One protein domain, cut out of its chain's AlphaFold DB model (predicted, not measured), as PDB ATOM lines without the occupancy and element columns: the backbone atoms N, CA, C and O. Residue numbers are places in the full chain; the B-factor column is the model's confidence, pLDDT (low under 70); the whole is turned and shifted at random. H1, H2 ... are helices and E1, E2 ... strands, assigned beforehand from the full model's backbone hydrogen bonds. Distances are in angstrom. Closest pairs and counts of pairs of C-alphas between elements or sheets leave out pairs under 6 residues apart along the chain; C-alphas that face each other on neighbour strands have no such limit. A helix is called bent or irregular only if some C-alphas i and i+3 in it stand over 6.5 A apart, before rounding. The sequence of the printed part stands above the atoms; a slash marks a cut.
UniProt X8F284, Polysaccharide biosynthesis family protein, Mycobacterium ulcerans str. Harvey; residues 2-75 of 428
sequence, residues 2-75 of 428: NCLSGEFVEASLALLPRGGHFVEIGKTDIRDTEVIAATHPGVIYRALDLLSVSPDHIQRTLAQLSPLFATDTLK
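Overview. This is residues 2 to 75 of the 428 residues of the protein "Polysaccharide biosynthesis family protein" of Mycobacterium ulcerans str. Harvey (UniProt X8F284). A small head, two parallel strands side by side with H2 packed on E2 and H1 near E1, is joined by a link of seven residues to a long helix, H3, held well away from it. The loose, elongated model spans 42 by 25 by 23 A, with a radius of gyration of the C-alphas of 15.5 A. The printed part has 74 residues with three named helices and two named strands, in the order H1, E1, H2, E2, H3; the class is mixed, helices and strands.

Arrangement. E1, residues 20 to 24, and E2, residues 43 to 47, are parallel neighbours at 20 degrees, with N 24 and O 46 within hydrogen-bond range at 2.8 A, and N 44 and O 20 also at 2.8 A. With H2, residues 33 to 39, they make a strand-helix-strand unit, two parallel neighbour strands with a helix between, whose crossover is right-handed. The closest C-alphas of H2 and E2 are those of Thr 33 and Tyr 45, 5.7 A apart. For H1, residues 7 to 14, and E1 they are Leu 13 and Phe 22, at 7.5 A. H1 and E2 are only just apart, closest 8.2 A. H3, residues 55 to 70, is apart from H1, H2 and E1. Every O i to N i+4 pair is within hydrogen-bond range in H1 and H2, and 10 of 12 in H3.

Along the chain. E1 and E2 are each 12.8 A long; C-alpha 20 is at (130.370, 159.240, 74.493). H1 measures 10.7 A and H2 10.0 A. H3 measures 22.3 A and ends with C-alpha 70 at (130.472, 177.689, 101.773). It has a kink of 29 degrees near residue 64 and is only just irregular: C-alphas 64 and 67 are 6.6 A apart.

Size, cuts and confidence. The two C-alphas farthest apart, Ala 38 and Ala 70, are 43.9 A apart. Residues 51 to 57, 59 to 64 and 67 to 72 stand free. The printed part has no cut, no link is long, and no printed residue is under 70 in pLDDT.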
ATOM      1  N   ASN A   2     135.854 169.643  77.213       89.13
ATOM      2  CA  ASN A   2     137.046 170.175  76.557       89.13
ATOM      3  C   ASN A   2     137.027 171.708  76.570       89.13
ATOM      4  O   ASN A   2     135.963 172.302  76.437       89.13
ATOM      5  N   CYS A   3     138.195 172.321  76.745       86.51
ATOM      6  CA  CYS A   3     138.429 173.756  76.555       86.51
ATOM      7  C   CYS A   3     139.705 174.032  75.740       86.51
ATOM      8  O   CYS A   3     140.176 175.170  75.692       86.51
ATOM      9  N   LEU A   4     140.303 172.984  75.166       87.14
ATOM     10  CA  LEU A   4     141.533 173.053  74.386       87.14
ATOM     11  C   LEU A   4     141.207 173.329  72.914       87.14
ATOM     12  O   LEU A   4     140.071 173.148  72.487       87.14
ATOM     13  N   SER A   5     142.209 173.742  72.140       88.37
ATOM     14  CA  SER A   5     142.061 174.083  70.717       88.37
ATOM     15  C   SER A   5     143.098 173.365  69.852       88.37
ATOM     16  O   SER A   5     144.102 172.864  70.363       88.37
ATOM     17  N   GLY A   6     142.856 173.306  68.543       90.40
ATOM     18  CA  GLY A   6     143.768 172.705  67.573       90.40
ATOM     19  C   GLY A   6     143.910 171.193  67.754       90.40
ATOM     20  O   GLY A   6     142.925 170.482  67.948       90.40
ATOM     21  N   GLU A   7     145.145 170.693  67.700       92.19
ATOM     22  CA  GLU A   7     145.463 169.258  67.796       92.19
ATOM     23  C   GLU A   7     144.998 168.605  69.110       92.19
ATOM     24  O   GLU A   7     144.722 167.407  69.158       92.19
ATOM     25  N   PHE A   8     144.844 169.393  70.177       91.08
ATOM     26  CA  PHE A   8     144.372 168.893  71.464       91.08
ATOM     27  C   PHE A   8     142.887 168.510  71.456       91.08
ATOM     28  O   PHE A   8     142.477 167.661  72.253       91.08
ATOM     29  N   VAL A   9     142.082 169.093  70.559       92.11
ATOM     30  CA  VAL A   9     140.687 168.673  70.345       92.11
ATOM     31  C   VAL A   9     140.670 167.266  69.755       92.11
ATOM     32  O   VAL A   9     139.989 166.392  70.287       92.11
ATOM     33  N   GLU A  10     141.497 167.016  68.737       92.26
ATOM     34  CA  GLU A  10     141.635 165.697  68.104       92.26
ATOM     35  C   GLU A  10     142.131 164.647  69.105       92.26
ATOM     36  O   GLU A  10     141.569 163.557  69.211       92.26
ATOM     37  N   ALA A  11     143.136 164.998  69.916       93.51
ATOM     38  CA  ALA A  11     143.629 164.125  70.979       93.51
ATOM     39  C   ALA A  11     142.537 163.803  72.014       93.51
ATOM     40  O   ALA A  11     142.433 162.663  72.466       93.51
ATOM     41  N   SER A  12     141.691 164.776  72.360       93.19
ATOM     42  CA  SER A  12     140.575 164.582  73.292       93.19
ATOM     43  C   SER A  12     139.464 163.711  72.695       93.19
ATOM     44  O   SER A  12     138.904 162.868  73.394       93.19
ATOM     45  N   LEU A  13     139.151 163.878  71.408       93.97
ATOM     46  CA  LEU A  13     138.178 163.050  70.689       93.97
ATOM     47  C   LEU A  13     138.663 161.603  70.541       93.97
ATOM     48  O   LEU A  13     137.870 160.672  70.679       93.97
ATOM     49  N   ALA A  14     139.969 161.392  70.347       92.82
ATOM     50  CA  ALA A  14     140.572 160.061  70.291       92.82
ATOM     51  C   ALA A  14     140.422 159.265  71.604       92.82
ATOM     52  O   ALA A  14     140.467 158.033  71.584       92.82
ATOM     53  N   LEU A  15     140.178 159.937  72.739       93.10
ATOM     54  CA  LEU A  15     139.867 159.288  74.021       93.10
ATOM     55  C   LEU A  15     138.433 158.732  74.095       93.10
ATOM     56  O   LEU A  15     138.093 158.070  75.076       93.10
ATOM     57  N   LEU A  16     137.601 158.947  73.068       93.72
ATOM     58  CA  LEU A  16     136.235 158.420  72.957       93.72
ATOM     59  C   LEU A  16     136.101 157.352  71.846       93.72
ATOM     60  O   LEU A  16     135.215 157.458  70.997       93.72
ATOM     61  N   PRO A  17     136.916 156.274  71.834       91.32
ATOM     62  CA  PRO A  17     136.918 155.294  70.741       91.32
ATOM     63  C   PRO A  17     135.624 154.470  70.641       91.32
ATOM     64  O   PRO A  17     135.411 153.760  69.663       91.32
ATOM     65  N   ARG A  18     134.773 154.511  71.673       92.93
ATOM     66  CA  ARG A  18     133.486 153.799  71.746       92.93
ATOM     67  C   ARG A  18     132.299 154.767  71.798       92.93
ATOM     68  O   ARG A  18     131.227 154.389  72.263       92.93
ATOM     69  N   GLY A  19     132.504 156.015  71.375       93.00
ATOM     70  CA  GLY A  19     131.534 157.089  71.538       93.00
ATOM     71  C   GLY A  19     131.517 157.684  72.949       93.00
ATOM     72  O   GLY A  19     132.379 157.394  73.782       93.00
ATOM     73  N   GLY A  20     130.533 158.542  73.215       93.97
ATOM     74  CA  GLY A  20     130.370 159.240  74.493       93.97
ATOM     75  C   GLY A  20     129.935 160.694  74.325       93.97
ATOM     76  O   GLY A  20     129.593 161.133  73.232       93.97
ATOM     77  N   HIS A  21     129.947 161.458  75.416       94.76
ATOM     78  CA  HIS A  21     129.589 162.877  75.393       94.76
ATOM     79  C   HIS A  21     130.835 163.756  75.368       94.76
ATOM     80  O   HIS A  21     131.591 163.814  76.340       94.76
ATOM     81  N   PHE A  22     131.003 164.500  74.279       95.23
ATOM     82  CA  PHE A  22     132.021 165.529  74.160       95.23
ATOM     83  C   PHE A  22     131.373 166.899  74.366       95.23
ATOM     84  O   PHE A  22     130.680 167.418  73.496       95.23
ATOM     85  N   VAL A  23     131.562 167.474  75.551       93.10
ATOM     86  CA  VAL A  23     131.049 168.812  75.877       93.10
ATOM     87  C   VAL A  23     132.168 169.828  75.683       93.10
ATOM     88  O   VAL A  23     133.127 169.819  76.458       93.10
ATOM     89  N   GLU A  24     132.041 170.673  74.667       92.71
ATOM     90  CA  GLU A  24     132.939 171.796  74.397       92.71
ATOM     91  C   GLU A  24     132.506 172.997  75.239       92.71
ATOM     92  O   GLU A  24     131.372 173.458  75.132       92.71
ATOM     93  N   ILE A  25     133.391 173.488  76.102       87.93
ATOM     94  CA  ILE A  25     133.167 174.695  76.911       87.93
ATOM     95  C   ILE A  25     134.043 175.868  76.442       87.93
ATOM     96  O   ILE A  25     133.847 177.000  76.886       87.93
ATOM     97  N   GLY A  26     135.025 175.611  75.572       83.56
ATOM     98  CA  GLY A  26     135.837 176.627  74.919       83.56
ATOM     99  C   GLY A  26     135.058 177.382  73.841       83.56
ATOM    100  O   GLY A  26     134.102 176.880  73.254       83.56
ATOM    101  N   LYS A  27     135.475 178.627  73.578       82.23
ATOM    102  CA  LYS A  27     134.874 179.497  72.546       82.23
ATOM    103  C   LYS A  27     135.779 179.735  71.331       82.23
ATOM    104  O   LYS A  27     135.385 180.456  70.423       82.23
ATOM    105  N   THR A  28     136.990 179.179  71.321       82.02
ATOM    106  CA  THR A  28     138.020 179.475  70.312       82.02
ATOM    107  C   THR A  28     138.031 178.509  69.128       82.02
ATOM    108  O   THR A  28     138.420 178.920  68.042       82.02
ATOM    109  N   ASP A  29     137.612 177.256  69.319       86.93
ATOM    110  CA  ASP A  29     137.695 176.192  68.306       86.93
ATOM    111  C   ASP A  29     136.459 175.275  68.368       86.93
ATOM    112  O   ASP A  29     136.549 174.073  68.615       86.93
ATOM    113  N   ILE A  30     135.269 175.868  68.214       90.37
ATOM    114  CA  ILE A  30     134.013 175.108  68.174       90.37
ATOM    115  C   ILE A  30     133.924 174.384  66.828       90.37
ATOM    116  O   ILE A  30     133.867 175.017  65.774       90.37
ATOM    117  N   ARG A  31     133.876 173.050  66.873       91.93
ATOM    118  CA  ARG A  31     133.749 172.185  65.695       91.93
ATOM    119  C   ARG A  31     132.293 171.963  65.293       91.93
ATOM    120  O   ARG A  31     131.377 172.055  66.111       91.93
ATOM    121  N   ASP A  32     132.102 171.648  64.017       92.60
ATOM    122  CA  ASP A  32     130.801 171.285  63.467       92.60
ATOM    123  C   ASP A  32     130.341 169.920  64.005       92.60
ATOM    124  O   ASP A  32     131.084 168.936  63.986       92.60
ATOM    125  N   THR A  33     129.104 169.864  64.499       93.22
ATOM    126  CA  THR A  33     128.560 168.669  65.163       93.22
ATOM    127  C   THR A  33     128.400 167.492  64.198       93.22
ATOM    128  O   THR A  33     128.642 166.350  64.589       93.22
ATOM    129  N   GLU A  34     128.010 167.745  62.947       92.77
ATOM    130  CA  GLU A  34     127.794 166.704  61.937       92.77
ATOM    131  C   GLU A  34     129.127 166.105  61.489       92.77
ATOM    132  O   GLU A  34     129.259 164.883  61.379       92.77
ATOM    133  N   VAL A  35     130.150 166.951  61.326       93.22
ATOM    134  CA  VAL A  35     131.512 166.512  60.992       93.22
ATOM    135  C   VAL A  35     132.086 165.619  62.091       93.22
ATOM    136  O   VAL A  35     132.641 164.558  61.794       93.22
ATOM    137  N   ILE A  36     131.924 165.999  63.364       93.91
ATOM    138  CA  ILE A  36     132.385 165.181  64.494       93.91
ATOM    139  C   ILE A  36     131.622 163.856  64.567       93.91
ATOM    140  O   ILE A  36     132.241 162.813  64.749       93.91
ATOM    141  N   ALA A  37     130.301 163.861  64.378       92.51
ATOM    142  CA  ALA A  37     129.504 162.634  64.409       92.51
ATOM    143  C   ALA A  37     129.879 161.655  63.280       92.51
ATOM    144  O   ALA A  37     129.859 160.440  63.486       92.51
ATOM    145  N   ALA A  38     130.242 162.176  62.103       92.90
ATOM    146  CA  ALA A  38     130.687 161.375  60.966       92.90
ATOM    147  C   ALA A  38     132.100 160.797  61.161       92.90
ATOM    148  O   ALA A  38     132.358 159.657  60.774       92.90
ATOM    149  N   THR A  39     133.015 161.568  61.755       93.55
ATOM    150  CA  THR A  39     134.424 161.175  61.953       93.55
ATOM    151  C   THR A  39     134.648 160.350  63.220       93.55
ATOM    152  O   THR A  39     135.498 159.461  63.232       93.55
ATOM    153  N   HIS A  40     133.843 160.575  64.261       93.95
ATOM    154  CA  HIS A  40     133.873 159.857  65.532       93.95
ATOM    155  C   HIS A  40     132.499 159.229  65.832       93.95
ATOM    156  O   HIS A  40     131.722 159.769  66.630       93.95
ATOM    157  N   PRO A  41     132.175 158.072  65.219       92.09
ATOM    158  CA  PRO A  41     130.887 157.417  65.406       92.09
ATOM    159  C   PRO A  41     130.554 157.175  66.882       92.09
ATOM    160  O   PRO A  41     131.347 156.621  67.644       92.09
ATOM    161  N   GLY A  42     129.350 157.584  67.287       93.55
ATOM    162  CA  GLY A  42     128.866 157.465  68.665       93.55
ATOM    163  C   GLY A  42     129.276 158.611  69.597       93.55
ATOM    164  O   GLY A  42     128.851 158.617  70.755       93.55
ATOM    165  N   VAL A  43     130.072 159.584  69.139       95.89
ATOM    166  CA  VAL A  43     130.368 160.798  69.912       95.89
ATOM    167  C   VAL A  43     129.251 161.826  69.729       95.89
ATOM    168  O   VAL A  43     128.939 162.252  68.622       95.89
ATOM    169  N   ILE A  44     128.663 162.260  70.844       94.88
ATOM    170  CA  ILE A  44     127.712 163.371  70.907       94.88
ATOM    171  C   ILE A  44     128.495 164.621  71.285       94.88
ATOM    172  O   ILE A  44     128.811 164.837  72.459       94.88
ATOM    173  N   TYR A  45     128.794 165.442  70.284       94.26
ATOM    174  CA  TYR A  45     129.431 166.738  70.469       94.26
ATOM    175  C   TYR A  45     128.395 167.810  70.829       94.26
ATOM    176  O   TYR A  45     127.345 167.910  70.195       94.26
ATOM    177  N   ARG A  46     128.660 168.602  71.872       92.15
ATOM    178  CA  ARG A  46     127.815 169.731  72.288       92.15
ATOM    179  C   ARG A  46     128.676 170.895  72.748       92.15
ATOM    180  O   ARG A  46     129.360 170.775  73.761       92.15
ATOM    181  N   ALA A  47     128.575 172.027  72.062       90.86
ATOM    182  CA  ALA A  47     129.096 173.291  72.564       90.86
ATOM    183  C   ALA A  47     128.151 173.851  73.634       90.86
ATOM    184  O   ALA A  47     126.969 174.080  73.378       90.86
ATOM    185  N   LEU A  48     128.662 174.037  74.848       88.16
ATOM    186  CA  LEU A  48     127.940 174.645  75.953       88.16
ATOM    187  C   LEU A  48     128.224 176.149  75.973       88.16
ATOM    188  O   LEU A  48     129.312 176.571  76.364       88.16
ATOM    189  N   ASP A  49     127.225 176.959  75.632       85.82
ATOM    190  CA  ASP A  49     127.246 178.393  75.919       85.82
ATOM    191  C   ASP A  49     126.335 178.697  77.110       85.82
ATOM    192  O   ASP A  49     125.120 178.529  77.048       85.82
ATOM    193  N   LEU A  50     126.909 179.173  78.216       82.89
ATOM    194  CA  LEU A  50     126.114 179.568  79.382       82.89
ATOM    195  C   LEU A  50     125.153 180.721  79.062       82.89
ATOM    196  O   LEU A  50     124.127 180.841  79.722       82.89
ATOM    197  N   LEU A  51     125.444 181.532  78.036       82.89
ATOM    198  CA  LEU A  51     124.558 182.616  77.604       82.89
ATOM    199  C   LEU A  51     123.265 182.116  76.943       82.89
ATOM    200  O   LEU A  51     122.295 182.866  76.894       82.89
ATOM    201  N   SER A  52     123.217 180.866  76.461       86.81
ATOM    202  CA  SER A  52     121.993 180.275  75.899       86.81
ATOM    203  C   SER A  52     121.116 179.580  76.947       86.81
ATOM    204  O   SER A  52     120.033 179.096  76.621       86.81
ATOM    205  N   VAL A  53     121.578 179.476  78.196       89.26
ATOM    206  CA  VAL A  53     120.835 178.857  79.302       89.26
ATOM    207  C   VAL A  53     119.893 179.892  79.919       89.26
ATOM    208  O   VAL A  53     120.268 181.048  80.103       89.26
ATOM    209  N   SER A  54     118.661 179.496  80.259       93.76
ATOM    210  CA  SER A  54     117.703 180.439  80.844       93.76
ATOM    211  C   SER A  54     118.193 180.983  82.198       93.76
ATOM    212  O   SER A  54     118.744 180.216  83.000       93.76
ATOM    213  N   PRO A  55     117.953 182.274  82.504       93.87
ATOM    214  CA  PRO A  55     118.333 182.867  83.786       93.87
ATOM    215  C   PRO A  55     117.821 182.080  85.003       93.87
ATOM    216  O   PRO A  55     118.577 181.869  85.947       93.87
ATOM    217  N   ASP A  56     116.594 181.549  84.950       95.78
ATOM    218  CA  ASP A  56     116.010 180.733  86.029       95.78
ATOM    219  C   ASP A  56     116.750 179.410  86.251       95.78
ATOM    220  O   ASP A  56     116.813 178.885  87.367       95.78
ATOM    221  N   HIS A  57     117.286 178.808  85.185       94.55
ATOM    222  CA  HIS A  57     118.103 177.607  85.319       94.55
ATOM    223  C   HIS A  57     119.465 177.957  85.921       94.55
ATOM    224  O   HIS A  57     119.870 177.312  86.884       94.55
ATOM    225  N   ILE A  58     120.114 179.026  85.437       93.03
ATOM    226  CA  ILE A  58     121.379 179.529  85.999       93.03
ATOM    227  C   ILE A  58     121.213 179.836  87.491       93.03
ATOM    228  O   ILE A  58     122.024 179.390  88.298       93.03
ATOM    229  N   GLN A  59     120.146 180.537  87.881       95.40
ATOM    230  CA  GLN A  59     119.872 180.875  89.276       95.40
ATOM    231  C   GLN A  59     119.709 179.623  90.147       95.40
ATOM    232  O   GLN A  59     120.326 179.538  91.208       95.40
ATOM    233  N   ARG A  60     118.921 178.633  89.702       96.48
ATOM    234  CA  ARG A  60     118.755 177.365  90.434       96.48
ATOM    235  C   ARG A  60     120.074 176.614  90.585       96.48
ATOM    236  O   ARG A  60     120.359 176.118  91.671       96.48
ATOM    237  N   THR A  61     120.891 176.564  89.534       93.76
ATOM    238  CA  THR A  61     122.222 175.949  89.594       93.76
ATOM    239  C   THR A  61     123.132 176.699  90.568       93.76
ATOM    240  O   THR A  61     123.745 176.073  91.425       93.76
ATOM    241  N   LEU A  62     123.183 178.034  90.510       93.32
ATOM    242  CA  LEU A  62     123.980 178.842  91.442       93.32
ATOM    243  C   LEU A  62     123.535 178.651  92.900       93.32
ATOM    244  O   LEU A  62     124.385 178.531  93.780       93.32
ATOM    245  N   ALA A  63     122.228 178.551  93.159       96.31
ATOM    246  CA  ALA A  63     121.693 178.280  94.494       96.31
ATOM    247  C   ALA A  63     122.093 176.891  95.026       96.31
ATOM    248  O   ALA A  63     122.327 176.744  96.221       96.31
ATOM    249  N   GLN A  64     122.215 175.885  94.153       95.87
ATOM    250  CA  GLN A  64     122.715 174.553  94.521       95.87
ATOM    251  C   GLN A  64     124.233 174.529  94.740       95.87
ATOM    252  O   GLN A  64     124.717 173.781  95.587       95.87
ATOM    253  N   LEU A  65     124.989 175.339  93.993       94.25
ATOM    254  CA  LEU A  65     126.447 175.406  94.104       94.25
ATOM    255  C   LEU A  65     126.917 176.235  95.306       94.25
ATOM    256  O   LEU A  65     127.941 175.906  95.895       94.25
ATOM    257  N   SER A  66     126.190 177.290  95.684       94.41
ATOM    258  CA  SER A  66     126.592 178.215  96.758       94.41
ATOM    259  C   SER A  66     126.925 177.513  98.092       94.41
ATOM    260  O   SER A  66     128.019 177.742  98.613       94.41
ATOM    261  N   PRO A  67     126.104 176.571  98.609       95.17
ATOM    262  CA  PRO A  67     126.450 175.816  99.814       95.17
ATOM    263  C   PRO A  67     127.730 174.988  99.675       95.17
ATOM    264  O   PRO A  67     128.461 174.837 100.645       95.17
ATOM    265  N   LEU A  68     128.032 174.478  98.476       96.67
ATOM    266  CA  LEU A  68     129.243 173.689  98.240       96.67
ATOM    267  C   LEU A  68     130.510 174.544  98.322       96.67
ATOM    268  O   LEU A  68     131.549 174.030  98.726       96.67
ATOM    269  N   PHE A  69     130.431 175.827  97.958       93.22
ATOM    270  CA  PHE A  69     131.519 176.778  98.189       93.22
ATOM    271  C   PHE A  69     131.621 177.168  99.664       93.22
ATOM    272  O   PHE A  69     132.722 177.253 100.191       93.22
ATOM    273  N   ALA A  70     130.488 177.351 100.349       90.85
ATOM    274  CA  ALA A  70     130.472 177.689 101.773       90.85
ATOM    275  C   ALA A  70     131.075 176.587 102.667       90.85
ATOM    276  O   ALA A  70     131.597 176.890 103.735       90.85
ATOM    277  N   THR A  71     131.012 175.320 102.243       93.98
ATOM    278  CA  THR A  71     131.620 174.181 102.954       93.98
ATOM    279  C   THR A  71     132.984 173.760 102.396       93.98
ATOM    280  O   THR A  71     133.434 172.660 102.711       93.98
ATOM    281  N   ASP A  72     133.606 174.553 101.514       90.09
ATOM    282  CA  ASP A  72     134.860 174.223 100.809       90.09
ATOM    283  C   ASP A  72     134.841 172.912  99.983       90.09
ATOM    284  O   ASP A  72     135.886 172.437  99.526       90.09
ATOM    285  N   THR A  73     133.662 172.330  99.732       96.24
ATOM    286  CA  THR A  73     133.497 171.154  98.855       96.24
ATOM    287  C   THR A  73     133.876 171.505  97.418       96.24
ATOM    288  O   THR A  73     134.511 170.718  96.716       96.24
ATOM    289  N   LEU A  74     133.492 172.706  96.983       92.88
ATOM    290  CA  LEU A  74     133.982 173.331  95.764       92.88
ATOM    291  C   LEU A  74     134.862 174.515  96.141       92.88
ATOM    292  O   LEU A  74     134.506 175.314  96.999       92.88
ATOM    293  N   LYS A  75     135.989 174.655  95.444       89.05
ATOM    294  CA  LYS A  75     136.863 175.821  95.571       89.05
ATOM    295  C   LYS A  75     136.685 176.725  94.356       89.05
ATOM    296  O   LYS A  75     136.584 176.207  93.238       89.05
TER     297      LYS A  75